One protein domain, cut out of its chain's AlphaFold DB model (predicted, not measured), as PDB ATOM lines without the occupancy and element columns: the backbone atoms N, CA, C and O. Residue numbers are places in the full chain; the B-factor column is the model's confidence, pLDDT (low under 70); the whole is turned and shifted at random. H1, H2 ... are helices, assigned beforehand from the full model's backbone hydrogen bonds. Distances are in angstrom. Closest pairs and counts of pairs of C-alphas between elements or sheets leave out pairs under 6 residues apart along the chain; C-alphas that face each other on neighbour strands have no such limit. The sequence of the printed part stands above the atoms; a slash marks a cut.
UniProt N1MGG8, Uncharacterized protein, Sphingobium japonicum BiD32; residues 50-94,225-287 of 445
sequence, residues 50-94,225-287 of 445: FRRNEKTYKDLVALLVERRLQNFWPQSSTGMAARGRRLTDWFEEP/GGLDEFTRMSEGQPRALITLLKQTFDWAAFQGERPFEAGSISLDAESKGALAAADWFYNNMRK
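What this domain is: This is residues 50 to 94 and 225 to 287 of the 445 residues of an uncharacterized protein of Sphingobium japonicum BiD32 (UniProt N1MGG8). Two long helices, H4 and H5, cross closely, and residues 282 to 287 of H5 stick out; short H3 packs on H4, with long H1 more loosely near H3. The 108 printed residues include five named helices, H1 to H5 in order, and no named strand: all helix, mostly crossed. The whole is compact, radius of gyration of the C-alphas 13.7 A, spanning 43 by 34 by 27 A.

How they stand to each other: Start with H1, residues 54 to 72; its residues 58 to 61 alone only just touch H3, residues 227 to 233, with 3 pairs of C-alphas within 8 A, closest Lys 58 and Thr 231, 6.7 A. H2, residues 87 to 90, is close but not clearly touching H3; the closest C-alphas, Thr 88 and Leu 227, are 5.8 A apart. H4, residues 238 to 254, touches H3 with residues 240 to 245 alone, closest C-alphas Leu 241 and Phe 230, 6.5 A. H5, residues 267 to 287, touches H4 with residues 269 to 277 alone, at a steep tilt of 53 degrees, opposite ways; the closest C-alphas, Gly 273 and Thr 248, are 3.9 A apart. Every O i to N i+4 pair is within hydrogen-bond range in H1, H3 and H4, and 14 of 17 in H5; H2 is too short for one.

Where its parts are: Find C-alpha 54 at (61.504, 96.064, 3.338); from there H1 runs 27.4 A. H4 runs 24.1 A, and H5 31.2 A to C-alpha 287 at (67.358, 97.685, -27.627).

The domain as a whole: Residues 95 to 224 are not printed; C-alphas 94 and 225 are 6.4 A apart. The links H1 to H2 and H4 to H5 are long. Residues 80 to 84 have pLDDT under 70.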
ATOM      1  N   PHE A  50      60.004 101.613  -1.205       88.75
ATOM      2  CA  PHE A  50      59.937 100.191  -0.872       88.75
ATOM      3  C   PHE A  50      61.287  99.626  -0.424       88.75
ATOM      4  O   PHE A  50      61.330  98.874   0.544       88.75
ATOM      5  N   ARG A  51      62.402 100.047  -1.033       84.69
ATOM      6  CA  ARG A  51      63.750  99.666  -0.574       84.69
ATOM      7  C   ARG A  51      64.080 100.208   0.822       84.69
ATOM      8  O   ARG A  51      64.792  99.546   1.569       84.69
ATOM      9  N   ARG A  52      63.548 101.378   1.201       84.88
ATOM     10  CA  ARG A  52      63.680 101.941   2.562       84.88
ATOM     11  C   ARG A  52      62.887 101.169   3.614       84.88
ATOM     12  O   ARG A  52      63.245 101.220   4.785       84.88
ATOM     13  N   ASN A  53      61.809 100.495   3.219       86.38
ATOM     14  CA  ASN A  53      60.945  99.762   4.133       86.38
ATOM     15  C   ASN A  53      60.639  98.364   3.585       86.38
ATOM     16  O   ASN A  53      59.586  98.112   2.995       86.38
ATOM     17  N   GLU A  54      61.584  97.447   3.813       83.88
ATOM     18  CA  GLU A  54      61.504  96.064   3.338       83.88
ATOM     19  C   GLU A  54      60.259  95.342   3.870       83.88
ATOM     20  O   GLU A  54      59.662  94.547   3.149       83.88
ATOM     21  N   LYS A  55      59.822  95.649   5.101       89.56
ATOM     22  CA  LYS A  55      58.605  95.066   5.680       89.56
ATOM     23  C   LYS A  55      57.369  95.471   4.878       89.56
ATOM     24  O   LYS A  55      56.647  94.597   4.415       89.56
ATOM     25  N   THR A  56      57.177  96.770   4.629       90.69
ATOM     26  CA  THR A  56      56.064  97.246   3.789       90.69
ATOM     27  C   THR A  56      56.099  96.613   2.401       90.69
ATOM     28  O   THR A  56      55.052  96.290   1.846       90.69
ATOM     29  N   TYR A  57      57.289  96.428   1.826       92.69
ATOM     30  CA  TYR A  57      57.400  95.790   0.520       92.69
ATOM     31  C   TYR A  57      57.027  94.302   0.557       92.69
ATOM     32  O   TYR A  57      56.293  93.853  -0.318       92.69
ATOM     33  N   LYS A  58      57.458  93.550   1.577       92.19
ATOM     34  CA  LYS A  58      57.048  92.149   1.793       92.19
ATOM     35  C   LYS A  58      55.535  92.009   1.947       92.19
ATOM     36  O   LYS A  58      54.943  91.150   1.300       92.19
ATOM     37  N   ASP A  59      54.910  92.890   2.725       91.81
ATOM     38  CA  ASP A  59      53.455  92.902   2.902       91.81
ATOM     39  C   ASP A  59      52.740  93.170   1.564       91.81
ATOM     40  O   ASP A  59      51.763  92.503   1.220       91.81
ATOM     41  N   LEU A  60      53.268  94.101   0.756       91.94
ATOM     42  CA  LEU A  60      52.762  94.370  -0.590       91.94
ATOM     43  C   LEU A  60      52.917  93.158  -1.520       91.94
ATOM     44  O   LEU A  60      51.995  92.872  -2.280       91.94
ATOM     45  N   VAL A  61      54.060  92.463  -1.486       93.19
ATOM     46  CA  VAL A  61      54.295  91.240  -2.273       93.19
ATOM     47  C   VAL A  61      53.243  90.191  -1.938       93.19
ATOM     48  O   VAL A  61      52.577  89.702  -2.850       93.19
ATOM     49  N   ALA A  62      53.071  89.877  -0.651       91.44
ATOM     50  CA  ALA A  62      52.105  88.881  -0.202       91.44
ATOM     51  C   ALA A  62      50.693  89.238  -0.684       91.44
ATOM     52  O   ALA A  62      50.062  88.451  -1.388       91.44
ATOM     53  N   LEU A  63      50.255  90.476  -0.434       91.12
ATOM     54  CA  LEU A  63      48.928  90.946  -0.829       91.12
ATOM     55  C   LEU A  63      48.729  90.947  -2.352       91.12
ATOM     56  O   LEU A  63      47.649  90.620  -2.841       91.12
ATOM     57  N   LEU A  64      49.759  91.296  -3.127       91.19
ATOM     58  CA  LEU A  64      49.700  91.283  -4.589       91.19
ATOM     59  C   LEU A  64      49.510  89.866  -5.130       91.19
ATOM     60  O   LEU A  64      48.717  89.670  -6.055       91.19
ATOM     61  N   VAL A  65      50.234  88.891  -4.578       90.50
ATOM     62  CA  VAL A  65      50.116  87.490  -4.992       90.50
ATOM     63  C   VAL A  65      48.766  86.926  -4.565       90.50
ATOM     64  O   VAL A  65      48.044  86.407  -5.411       90.50
ATOM     65  N   GLU A  66      48.367  87.124  -3.309       89.81
ATOM     66  CA  GLU A  66      47.075  86.667  -2.788       89.81
ATOM     67  C   GLU A  66      45.898  87.213  -3.599       89.81
ATOM     68  O   GLU A  66      45.015  86.458  -4.000       89.81
ATOM     69  N   ARG A  67      45.894  88.514  -3.919       89.50
ATOM     70  CA  ARG A  67      44.834  89.127  -4.740       89.50
ATOM     71  C   ARG A  67      44.780  88.553  -6.152       89.50
ATOM     72  O   ARG A  67      43.695  88.393  -6.703       89.50
ATOM     73  N   ARG A  68      45.930  88.232  -6.753       88.31
ATOM     74  CA  ARG A  68      45.970  87.569  -8.067       88.31
ATOM     75  C   ARG A  68      45.424  86.149  -7.997       88.31
ATOM     76  O   ARG A  68      44.666  85.771  -8.885       88.31
ATOM     77  N   LEU A  69      45.776  85.403  -6.952       88.38
ATOM     78  CA  LEU A  69      45.261  84.055  -6.721       88.38
ATOM     79  C   LEU A  69      43.749  84.078  -6.482       88.38
ATOM     80  O   LEU A  69      43.056  83.308  -7.129       88.38
ATOM     81  N   GLN A  70      43.224  85.019  -5.688       87.50
ATOM     82  CA  GLN A  70      41.776  85.205  -5.493       87.50
ATOM     83  C   GLN A  70      41.039  85.487  -6.804       87.50
ATOM     84  O   GLN A  70      39.942  84.990  -7.017       87.50
ATOM     85  N   ASN A  71      41.623  86.275  -7.709       86.00
ATOM     86  CA  ASN A  71      40.976  86.555  -8.992       86.00
ATOM     87  C   ASN A  71      40.862  85.306  -9.879       86.00
ATOM     88  O   ASN A  71      39.938  85.218 -10.682       86.00
ATOM     89  N   PHE A  72      41.801  84.366  -9.757       83.50
ATOM     90  CA  PHE A  72      41.798  83.124 -10.529       83.50
ATOM     91  C   PHE A  72      41.019  82.003  -9.814       83.50
ATOM     92  O   PHE A  72      40.286  81.247 -10.444       83.50
ATOM     93  N   TRP A  73      41.094  81.966  -8.482       84.00
ATOM     94  CA  TRP A  73      40.371  81.074  -7.582       84.00
ATOM     95  C   TRP A  73      39.619  81.894  -6.521       84.00
ATOM     96  O   TRP A  73      40.134  82.089  -5.422       84.00
ATOM     97  N   PRO A  74      38.374  82.335  -6.790       77.44
ATOM     98  CA  PRO A  74      37.619  83.250  -5.916       77.44
ATOM     99  C   PRO A  74      37.487  82.822  -4.453       77.44
ATOM    100  O   PRO A  74      37.338  83.663  -3.572       77.44
ATOM    101  N   GLN A  75      37.554  81.516  -4.189       77.44
ATOM    102  CA  GLN A  75      37.428  80.936  -2.852       77.44
ATOM    103  C   GLN A  75      38.782  80.643  -2.179       77.44
ATOM    104  O   GLN A  75      38.808  80.028  -1.115       77.44
ATOM    105  N   SER A  76      39.907  81.054  -2.780       78.25
ATOM    106  CA  SER A  76      41.239  80.839  -2.217       78.25
ATOM    107  C   SER A  76      42.202  81.999  -2.461       78.25
ATOM    108  O   SER A  76      42.454  82.411  -3.589       78.25
ATOM    109  N   SER A  77      42.810  82.490  -1.380       73.62
ATOM    110  CA  SER A  77      43.908  83.460  -1.434       73.62
ATOM    111  C   SER A  77      45.287  82.830  -1.539       73.62
ATOM    112  O   SER A  77      46.245  83.543  -1.821       73.62
ATOM    113  N   THR A  78      45.409  81.519  -1.325       75.88
ATOM    114  CA  THR A  78      46.707  80.836  -1.300       75.88
ATOM    115  C   THR A  78      46.805  79.664  -2.273       75.88
ATOM    116  O   THR A  78      47.870  79.080  -2.344       75.88
ATOM    117  N   GLY A  79      45.775  79.341  -3.066       75.38
ATOM    118  CA  GLY A  79      45.786  78.252  -4.067       75.38
ATOM    119  C   GLY A  79      44.675  77.204  -3.879       75.38
ATOM    120  O   GLY A  79      44.026  77.160  -2.835       75.38
ATOM    121  N   MET A  80      44.402  76.366  -4.886       69.62
ATOM    122  CA  MET A  80      43.270  75.419  -4.854       69.62
ATOM    123  C   MET A  80      43.397  74.336  -3.783       69.62
ATOM    124  O   MET A  80      42.404  74.005  -3.134       69.62
ATOM    125  N   ALA A  81      44.589  73.758  -3.604       60.34
ATOM    126  CA  ALA A  81      44.806  72.753  -2.572       60.34
ATOM    127  C   ALA A  81      45.247  73.395  -1.256       60.34
ATOM    128  O   ALA A  81      46.244  74.108  -1.198       60.34
ATOM    129  N   ALA A  82      44.534  73.005  -0.198       53.72
ATOM    130  CA  ALA A  82      44.770  73.261   1.221       53.72
ATOM    131  C   ALA A  82      44.206  74.576   1.789       53.72
ATOM    132  O   ALA A  82      44.848  75.628   1.808       53.72
ATOM    133  N   ARG A  83      43.038  74.446   2.442       58.03
ATOM    134  CA  ARG A  83      42.678  75.306   3.581       58.03
ATOM    135  C   ARG A  83      43.850  75.289   4.573       58.03
ATOM    136  O   ARG A  83      44.186  74.228   5.088       58.03
ATOM    137  N   GLY A  84      44.460  76.445   4.832       67.94
ATOM    138  CA  GLY A  84      45.499  76.608   5.858       67.94
ATOM    139  C   GLY A  84      46.957  76.564   5.382       67.94
ATOM    140  O   GLY A  84      47.844  76.721   6.216       67.94
ATOM    141  N   ARG A  85      47.238  76.403   4.080       83.50
ATOM    142  CA  ARG A  85      48.610  76.527   3.550       83.50
ATOM    143  C   ARG A  85      48.992  77.997   3.375       83.50
ATOM    144  O   ARG A  85      48.202  78.776   2.833       83.50
ATOM    145  N   ARG A  86      50.195  78.382   3.815       87.50
ATOM    146  CA  ARG A  86      50.719  79.746   3.638       87.50
ATOM    147  C   ARG A  86      51.283  79.903   2.234       87.50
ATOM    148  O   ARG A  86      51.727  78.935   1.622       87.50
ATOM    149  N   LEU A  87      51.334  81.139   1.741       88.31
ATOM    150  CA  LEU A  87      51.858  81.422   0.405       88.31
ATOM    151  C   LEU A  87      53.309  80.940   0.218       88.31
ATOM    152  O   LEU A  87      53.645  80.397  -0.828       88.31
ATOM    153  N   THR A  88      54.150  81.093   1.242       91.06
ATOM    154  CA  THR A  88      55.550  80.637   1.232       91.06
ATOM    155  C   THR A  88      55.682  79.135   1.029       91.06
ATOM    156  O   THR A  88      56.637  78.697   0.406       91.06
ATOM    157  N   ASP A  89      54.717  78.348   1.512       90.81
ATOM    158  CA  ASP A  89      54.805  76.888   1.487       90.81
ATOM    159  C   ASP A  89      54.668  76.328   0.059       90.81
ATOM    160  O   ASP A  89      54.908  75.142  -0.148       90.81
ATOM    161  N   TRP A  90      54.256  77.149  -0.916       92.06
ATOM    162  CA  TRP A  90      54.199  76.801  -2.341       92.06
ATOM    163  C   TRP A  90      55.539  76.878  -3.056       92.06
ATOM    164  O   TRP A  90      55.625  76.395  -4.178       92.06
ATOM    165  N   PHE A  91      56.552  77.465  -2.433       94.94
ATOM    166  CA  PHE A  91      57.890  77.598  -2.989       94.94
ATOM    167  C   PHE A  91      58.826  76.696  -2.192       94.94
ATOM    168  O   PHE A  91      58.766  76.661  -0.961       94.94
ATOM    169  N   GLU A  92      59.674  75.941  -2.875       95.12
ATOM    170  CA  GLU A  92      60.726  75.197  -2.201       95.12
ATOM    171  C   GLU A  92      61.859  76.139  -1.776       95.12
ATOM    172  O   GLU A  92      62.223  77.089  -2.468       95.12
ATOM    173  N   GLU A  93      62.465  75.864  -0.620       92.50
ATOM    174  CA  GLU A  93      63.590  76.657  -0.124       92.50
ATOM    175  C   GLU A  93      64.931  75.928  -0.296       92.50
ATOM    176  O   GLU A  93      65.034  74.727  -0.002       92.50
ATOM    177  N   PRO A  94      66.000  76.641  -0.711       91.31
ATOM    178  CA  PRO A  94      67.340  76.074  -0.767       91.31
ATOM    179  C   PRO A  94      67.797  75.553   0.599       91.31
ATOM    180  O   PRO A  94      67.643  76.223   1.623       91.31
ATOM    181  N   GLY A 225      65.465  80.267  -5.166       93.00
ATOM    182  CA  GLY A 225      64.101  79.871  -4.842       93.00
ATOM    183  C   GLY A 225      63.667  80.319  -3.454       93.00
ATOM    184  O   GLY A 225      64.495  80.701  -2.618       93.00
ATOM    185  N   GLY A 226      62.360  80.301  -3.247       95.06
ATOM    186  CA  GLY A 226      61.651  80.861  -2.114       95.06
ATOM    187  C   GLY A 226      61.059  82.237  -2.428       95.06
ATOM    188  O   GLY A 226      61.705  83.121  -3.000       95.06
ATOM    189  N   LEU A 227      59.832  82.472  -1.958       94.25
ATOM    190  CA  LEU A 227      59.145  83.760  -2.111       94.25
ATOM    191  C   LEU A 227      59.949  84.933  -1.525       94.25
ATOM    192  O   LEU A 227      59.997  86.021  -2.103       94.25
ATOM    193  N   ASP A 228      60.613  84.710  -0.393       92.88
ATOM    194  CA  ASP A 228      61.487  85.694   0.246       92.88
ATOM    195  C   ASP A 228      62.684  86.067  -0.637       92.88
ATOM    196  O   ASP A 228      63.102  87.229  -0.679       92.88
ATOM    197  N   GLU A 229      63.228  85.090  -1.361       93.56
ATOM    198  CA  GLU A 229      64.325  85.290  -2.300       93.56
ATOM    199  C   GLU A 229      63.866  86.138  -3.487       93.56
ATOM    200  O   GLU A 229      64.492  87.152  -3.794       93.56
ATOM    201  N   PHE A 230      62.714  85.819  -4.082       95.69
ATOM    202  CA  PHE A 230      62.129  86.616  -5.168       95.69
ATOM    203  C   PHE A 230      61.745  88.027  -4.726       95.69
ATOM    204  O   PHE A 230      61.942  88.995  -5.469       95.69
ATOM    205  N   THR A 231      61.271  88.171  -3.490       94.19
ATOM    206  CA  THR A 231      60.998  89.481  -2.898       94.19
ATOM    207  C   THR A 231      62.277  90.308  -2.827       94.19
ATOM    208  O   THR A 231      62.300  91.433  -3.327       94.19
ATOM    209  N   ARG A 232      63.374  89.740  -2.307       92.50
ATOM    210  CA  ARG A 232      64.687  90.406  -2.292       92.50
ATOM    211  C   ARG A 232      65.184  90.734  -3.697       92.50
ATOM    212  O   ARG A 232      65.681  91.838  -3.902       92.50
ATOM    213  N   MET A 233      65.056  89.807  -4.643       94.62
ATOM    214  CA  MET A 233      65.522  89.984  -6.020       94.62
ATOM    215  C   MET A 233      64.806  91.116  -6.747       94.62
ATOM    216  O   MET A 233      65.421  91.824  -7.535       94.62
ATOM    217  N   SER A 234      63.523  91.315  -6.455       93.81
ATOM    218  CA  SER A 234      62.721  92.342  -7.112       93.81
ATOM    219  C   SER A 234      63.069  93.786  -6.718       93.81
ATOM    220  O   SER A 234      62.558  94.702  -7.353       93.81
ATOM    221  N   GLU A 235      63.928  94.020  -5.714       90.06
ATOM    222  CA  GLU A 235      64.510  95.344  -5.392       90.06
ATOM    223  C   GLU A 235      63.486  96.485  -5.208       90.06
ATOM    224  O   GLU A 235      63.701  97.635  -5.610       90.06
ATOM    225  N   GLY A 236      62.335  96.165  -4.607       89.25
ATOM    226  CA  GLY A 236      61.248  97.126  -4.406       89.25
ATOM    227  C   GLY A 236      60.444  97.433  -5.677       89.25
ATOM    228  O   GLY A 236      59.645  98.366  -5.675       89.25
ATOM    229  N   GLN A 237      60.651  96.689  -6.769       89.44
ATOM    230  CA  GLN A 237      59.982  96.879  -8.054       89.44
ATOM    231  C   GLN A 237      58.924  95.781  -8.301       89.44
ATOM    232  O   GLN A 237      59.262  94.675  -8.735       89.44
ATOM    233  N   PRO A 238      57.614  96.078  -8.167       89.25
ATOM    234  CA  PRO A 238      56.554  95.086  -8.379       89.25
ATOM    235  C   PRO A 238      56.568  94.432  -9.768       89.25
ATOM    236  O   PRO A 238      56.230  93.260  -9.916       89.25
ATOM    237  N   ARG A 239      56.996  95.160 -10.810       88.62
ATOM    238  CA  ARG A 239      57.137  94.600 -12.165       88.62
ATOM    239  C   ARG A 239      58.202  93.502 -12.225       88.62
ATOM    240  O   ARG A 239      58.009  92.520 -12.940       88.62
ATOM    241  N   ALA A 240      59.305  93.677 -11.503       92.38
ATOM    242  CA  ALA A 240      60.381  92.701 -11.428       92.38
ATOM    243  C   ALA A 240      59.897  91.423 -10.725       92.38
ATOM    244  O   ALA A 240      60.044  90.334 -11.275       92.38
ATOM    245  N   LEU A 241      59.179  91.571  -9.604       94.50
ATOM    246  CA  LEU A 241      58.516  90.465  -8.904       94.50
ATOM    247  C   LEU A 241      57.540  89.705  -9.814       94.50
ATOM    248  O   LEU A 241      57.623  88.489  -9.928       94.50
ATOM    249  N   ILE A 242      56.623  90.410 -10.486       93.62
ATOM    250  CA  ILE A 242      55.646  89.773 -11.386       93.62
ATOM    251  C   ILE A 242      56.359  89.019 -12.512       93.62
ATOM    252  O   ILE A 242      55.907  87.955 -12.918       93.62
ATOM    253  N   THR A 243      57.477  89.553 -13.009       94.88
ATOM    254  CA  THR A 243      58.276  88.884 -14.041       94.88
ATOM    255  C   THR A 243      58.901  87.595 -13.504       94.88
ATOM    256  O   THR A 243      58.793  86.574 -14.174       94.88
ATOM    257  N   LEU A 244      59.480  87.612 -12.296       96.69
ATOM    258  CA  LEU A 244      60.014  86.413 -11.630       96.69
ATOM    259  C   LEU A 244      58.937  85.339 -11.455       96.69
ATOM    260  O   LEU A 244      59.127  84.199 -11.873       96.69
ATOM    261  N   LEU A 245      57.787  85.721 -10.894       95.56
ATOM    262  CA  LEU A 245      56.676  84.805 -10.640       95.56
ATOM    263  C   LEU A 245      56.105  84.232 -11.936       95.56
ATOM    264  O   LEU A 245      55.845  83.037 -12.005       95.56
ATOM    265  N   LYS A 246      55.953  85.061 -12.978       95.81
ATOM    266  CA  LYS A 246      55.473  84.604 -14.285       95.81
ATOM    267  C   LYS A 246      56.424  83.573 -14.892       95.81
ATOM    268  O   LYS A 246      55.981  82.496 -15.259       95.81
ATOM    269  N   GLN A 247      57.718  83.886 -14.979       97.31
ATOM    270  CA  GLN A 247      58.699  82.973 -15.575       97.31
ATOM    271  C   GLN A 247      58.807  81.668 -14.779       97.31
ATOM    272  O   GLN A 247      58.920  80.599 -15.364       97.31
ATOM    273  N   THR A 248      58.729  81.751 -13.451       96.88
ATOM    274  CA  THR A 248      58.700  80.577 -12.569       96.88
ATOM    275  C   THR A 248      57.466  79.714 -12.821       96.88
ATOM    276  O   THR A 248      57.595  78.508 -12.998       96.88
ATOM    277  N   PHE A 249      56.282  80.328 -12.901       95.50
ATOM    278  CA  PHE A 249      55.040  79.628 -13.221       95.50
ATOM    279  C   PHE A 249      55.112  78.952 -14.598       95.50
ATOM    280  O   PHE A 249      54.776  77.776 -14.711       95.50
ATOM    281  N   ASP A 250      55.591  79.669 -15.621       96.62
ATOM    282  CA  ASP A 250      55.731  79.158 -16.990       96.62
ATOM    283  C   ASP A 250      56.660  77.923 -17.023       96.62
ATOM    284  O   ASP A 250      56.332  76.913 -17.650       96.62
ATOM    285  N   TRP A 251      57.791  77.960 -16.304       97.31
ATOM    286  CA  TRP A 251      58.714  76.821 -16.200       97.31
ATOM    287  C   TRP A 251      58.143  75.645 -15.415       97.31
ATOM    288  O   TRP A 251      58.308  74.503 -15.840       97.31
ATOM    289  N   ALA A 252      57.475  75.906 -14.296       96.75
ATOM    290  CA  ALA A 252      56.859  74.870 -13.480       96.75
ATOM    291  C   ALA A 252      55.765  74.129 -14.264       96.75
ATOM    292  O   ALA A 252      55.774  72.901 -14.350       96.75
ATOM    293  N   ALA A 253      54.885  74.876 -14.937       95.81
ATOM    294  CA  ALA A 253      53.859  74.309 -15.808       95.81
ATOM    295  C   ALA A 253      54.471  73.499 -16.965       95.81
ATOM    296  O   ALA A 253      54.001  72.404 -17.269       95.81
ATOM    297  N   PHE A 254      55.554  73.992 -17.579       96.69
ATOM    298  CA  PHE A 254      56.277  73.263 -18.627       96.69
ATOM    299  C   PHE A 254      56.857  71.925 -18.134       96.69
ATOM    300  O   PHE A 254      56.901  70.959 -18.892       96.69
ATOM    301  N   GLN A 255      57.269  71.846 -16.868       95.94
ATOM    302  CA  GLN A 255      57.769  70.616 -16.242       95.94
ATOM    303  C   GLN A 255      56.655  69.671 -15.760       95.94
ATOM    304  O   GLN A 255      56.944  68.609 -15.213       95.94
ATOM    305  N   GLY A 256      55.385  70.023 -15.983       95.56
ATOM    306  CA  GLY A 256      54.234  69.227 -15.560       95.56
ATOM    307  C   GLY A 256      53.847  69.416 -14.091       95.56
ATOM    308  O   GLY A 256      53.006  68.671 -13.583       95.56
ATOM    309  N   GLU A 257      54.425  70.403 -13.404       95.62
ATOM    310  CA  GLU A 257      53.984  70.808 -12.071       95.62
ATOM    311  C   GLU A 257      52.626  71.524 -12.152       95.62
ATOM    312  O   GLU A 257      52.202  71.989 -13.214       95.62
ATOM    313  N   ARG A 258      51.934  71.648 -11.014       91.94
ATOM    314  CA  ARG A 258      50.656  72.374 -10.922       91.94
ATOM    315  C   ARG A 258      50.747  73.501  -9.883       91.94
ATOM    316  O   ARG A 258      50.229  73.349  -8.771       91.94
ATOM    317  N   PRO A 259      51.432  74.617 -10.205       91.00
ATOM    318  CA  PRO A 259      51.669  75.708  -9.262       91.00
ATOM    319  C   PRO A 259      50.366  76.233  -8.667       91.00
ATOM    320  O   PRO A 259      49.413  76.491  -9.397       91.00
ATOM    321  N   PHE A 260      50.330  76.417  -7.347       89.31
ATOM    322  CA  PHE A 260      49.139  76.865  -6.608       89.31
ATOM    323  C   PHE A 260      47.917  75.935  -6.707       89.31
ATOM    324  O   PHE A 260      46.856  76.269  -6.181       89.31
ATOM    325  N   GLU A 261      48.052  74.744  -7.290       88.44
ATOM    326  CA  GLU A 261      47.004  73.722  -7.298       88.44
ATOM    327  C   GLU A 261      47.407  72.467  -6.539       88.44
ATOM    328  O   GLU A 261      46.599  71.948  -5.782       88.44
ATOM    329  N   ALA A 262      48.632  71.970  -6.720       86.88
ATOM    330  CA  ALA A 262      49.135  70.784  -6.038       86.88
ATOM    331  C   ALA A 262      50.663  70.820  -5.915       86.88
ATOM    332  O   ALA A 262      51.357  71.263  -6.825       86.88
ATOM    333  N   GLY A 263      51.187  70.303  -4.800       87.81
ATOM    334  CA  GLY A 263      52.631  70.267  -4.544       87.81
ATOM    335  C   GLY A 263      53.241  71.648  -4.288       87.81
ATOM    336  O   GLY A 263      52.527  72.636  -4.106       87.81
ATOM    337  N   SER A 264      54.565  71.707  -4.191       92.81
ATOM    338  CA  SER A 264      55.338  72.955  -4.221       92.81
ATOM    339  C   SER A 264      55.953  73.125  -5.604       92.81
ATOM    340  O   SER A 264      56.162  72.138  -6.306       92.81
ATOM    341  N   ILE A 265      56.234  74.367  -5.979       95.81
ATOM    342  CA  ILE A 265      57.040  74.684  -7.150       95.81
ATOM    343  C   ILE A 265      58.469  74.237  -6.848       95.81
ATOM    344  O   ILE A 265      58.993  74.565  -5.783       95.81
ATOM    345  N   SER A 266      59.081  73.457  -7.736       96.12
ATOM    346  CA  SER A 266      60.410  72.905  -7.461       96.12
ATOM    347  C   SER A 266      61.508  73.967  -7.520       96.12
ATOM    348  O   SER A 266      61.457  74.898  -8.329       96.12
ATOM    349  N   LEU A 267      62.588  73.775  -6.751       94.81
ATOM    350  CA  LEU A 267      63.774  74.642  -6.844       94.81
ATOM    351  C   LEU A 267      64.356  74.729  -8.261       94.81
ATOM    352  O   LEU A 267      64.946  75.751  -8.612       94.81
ATOM    353  N   ASP A 268      64.228  73.675  -9.070       94.50
ATOM    354  CA  ASP A 268      64.697  73.684 -10.455       94.50
ATOM    355  C   ASP A 268      63.839  74.612 -11.332       94.50
ATOM    356  O   ASP A 268      64.390  75.461 -12.043       94.50
ATOM    357  N   ALA A 269      62.508  74.518 -11.235       96.69
ATOM    358  CA  ALA A 269      61.590  75.421 -11.924       96.69
ATOM    359  C   ALA A 269      61.772  76.880 -11.467       96.69
ATOM    360  O   ALA A 269      61.877  77.780 -12.305       96.69
ATOM    361  N   GLU A 270      61.902  77.112 -10.157       97.31
ATOM    362  CA  GLU A 270      62.181  78.430  -9.575       97.31
ATOM    363  C   GLU A 270      63.494  79.026 -10.092       97.31
ATOM    364  O   GLU A 270      63.528  80.170 -10.552       97.31
ATOM    365  N   SER A 271      64.567  78.234 -10.115       95.56
ATOM    366  CA  SER A 271      65.888  78.700 -10.553       95.56
ATOM    367  C   SER A 271      65.924  79.005 -12.053       95.56
ATOM    368  O   SER A 271      66.534  79.994 -12.477       95.56
ATOM    369  N   LYS A 272      65.249  78.190 -12.876       96.38
ATOM    370  CA  LYS A 272      65.093  78.445 -14.318       96.38
ATOM    371  C   LYS A 272      64.238  79.685 -14.579       96.38
ATOM    372  O   LYS A 272      64.604  80.501 -15.426       96.38
ATOM    373  N   GLY A 273      63.162  79.868 -13.815       97.19
ATOM    374  CA  GLY A 273      62.325  81.067 -13.845       97.19
ATOM    375  C   GLY A 273      63.097  82.333 -13.483       97.19
ATOM    376  O   GLY A 273      63.051  83.322 -14.219       97.19
ATOM    377  N   ALA A 274      63.875  82.284 -12.402       97.19
ATOM    378  CA  ALA A 274      64.742  83.371 -11.966       97.19
ATOM    379  C   ALA A 274      65.757  83.772 -13.047       97.19
ATOM    380  O   ALA A 274      65.916  84.959 -13.339       97.19
ATOM    381  N   LEU A 275      66.403  82.793 -13.688       96.62
ATOM    382  CA  LEU A 275      67.339  83.054 -14.781       96.62
ATOM    383  C   LEU A 275      66.644  83.635 -16.018       96.62
ATOM    384  O   LEU A 275      67.127  84.617 -16.576       96.62
ATOM    385  N   ALA A 276      65.499  83.084 -16.425       96.69
ATOM    386  CA  ALA A 276      64.737  83.600 -17.561       96.69
ATOM    387  C   ALA A 276      64.265  85.045 -17.323       96.69
ATOM    388  O   ALA A 276      64.305  85.882 -18.229       96.69
ATOM    389  N   ALA A 277      63.873  85.375 -16.089       96.31
ATOM    390  CA  ALA A 277      63.536  86.737 -15.695       96.31
ATOM    391  C   ALA A 277      64.759  87.670 -15.724       96.31
ATOM    392  O   ALA A 277      64.648  88.796 -16.216       96.31
ATOM    393  N   ALA A 278      65.920  87.201 -15.253       95.88
ATOM    394  CA  ALA A 278      67.181  87.939 -15.315       95.88
ATOM    395  C   ALA A 278      67.600  88.223 -16.766       95.88
ATOM    396  O   ALA A 278      67.927  89.361 -17.106       95.88
ATOM    397  N   ASP A 279      67.524  87.223 -17.646       95.06
ATOM    398  CA  ASP A 279      67.840  87.373 -19.067       95.06
ATOM    399  C   ASP A 279      66.842  88.287 -19.782       95.06
ATOM    400  O   ASP A 279      67.245  89.101 -20.613       95.06
ATOM    401  N   TRP A 280      65.550  88.221 -19.448       92.56
ATOM    402  CA  TRP A 280      64.564  89.171 -19.963       92.56
ATOM    403  C   TRP A 280      64.897  90.607 -19.538       92.56
ATOM    404  O   TRP A 280      64.883  91.519 -20.370       92.56
ATOM    405  N   PHE A 281      65.229  90.815 -18.260       91.38
ATOM    406  CA  PHE A 281      65.603  92.125 -17.724       91.38
ATOM    407  C   PHE A 281      66.861  92.669 -18.418       91.38
ATOM    408  O   PHE A 281      66.854  93.798 -18.907       91.38
ATOM    409  N   TYR A 282      67.892  91.833 -18.553       93.31
ATOM    410  CA  TYR A 282      69.154  92.156 -19.213       93.31
ATOM    411  C   TYR A 282      68.970  92.483 -20.708       93.31
ATOM    412  O   TYR A 282      69.388  93.538 -21.189       93.31
ATOM    413  N   ASN A 283      68.286  91.615 -21.462       90.06
ATOM    414  CA  ASN A 283      68.146  91.748 -22.915       90.06
ATOM    415  C   ASN A 283      67.248  92.914 -23.342       90.06
ATOM    416  O   ASN A 283      67.383  93.408 -24.462       90.06
ATOM    417  N   ASN A 284      66.362  93.399 -22.468       84.69
ATOM    418  CA  ASN A 284      65.590  94.609 -22.750       84.69
ATOM    419  C   ASN A 284      66.483  95.832 -22.991       84.69
ATOM    420  O   ASN A 284      66.098  96.708 -23.765       84.69
ATOM    421  N   MET A 285      67.672  95.877 -22.382       83.62
ATOM    422  CA  MET A 285      68.594  97.003 -22.527       83.62
ATOM    423  C   MET A 285      69.351  97.002 -23.857       83.62
ATOM    424  O   MET A 285      69.692  98.067 -24.365       83.62
ATOM    425  N   ARG A 286      69.526  95.838 -24.501       75.62
ATOM    426  CA  ARG A 286      70.164  95.743 -25.832       75.62
ATOM    427  C   ARG A 286      69.460  96.590 -26.896       75.62
ATOM    428  O   ARG A 286      70.073  96.991 -27.875       75.62
ATOM    429  N   LYS A 287      68.173  96.884 -26.701       76.06
ATOM    430  CA  LYS A 287      67.358  97.685 -27.627       76.06
ATOM    431  C   LYS A 287      67.630  99.193 -27.537       76.06
ATOM    432  O   LYS A 287      67.077  99.941 -28.334       76.06
TER     433      LYS A 287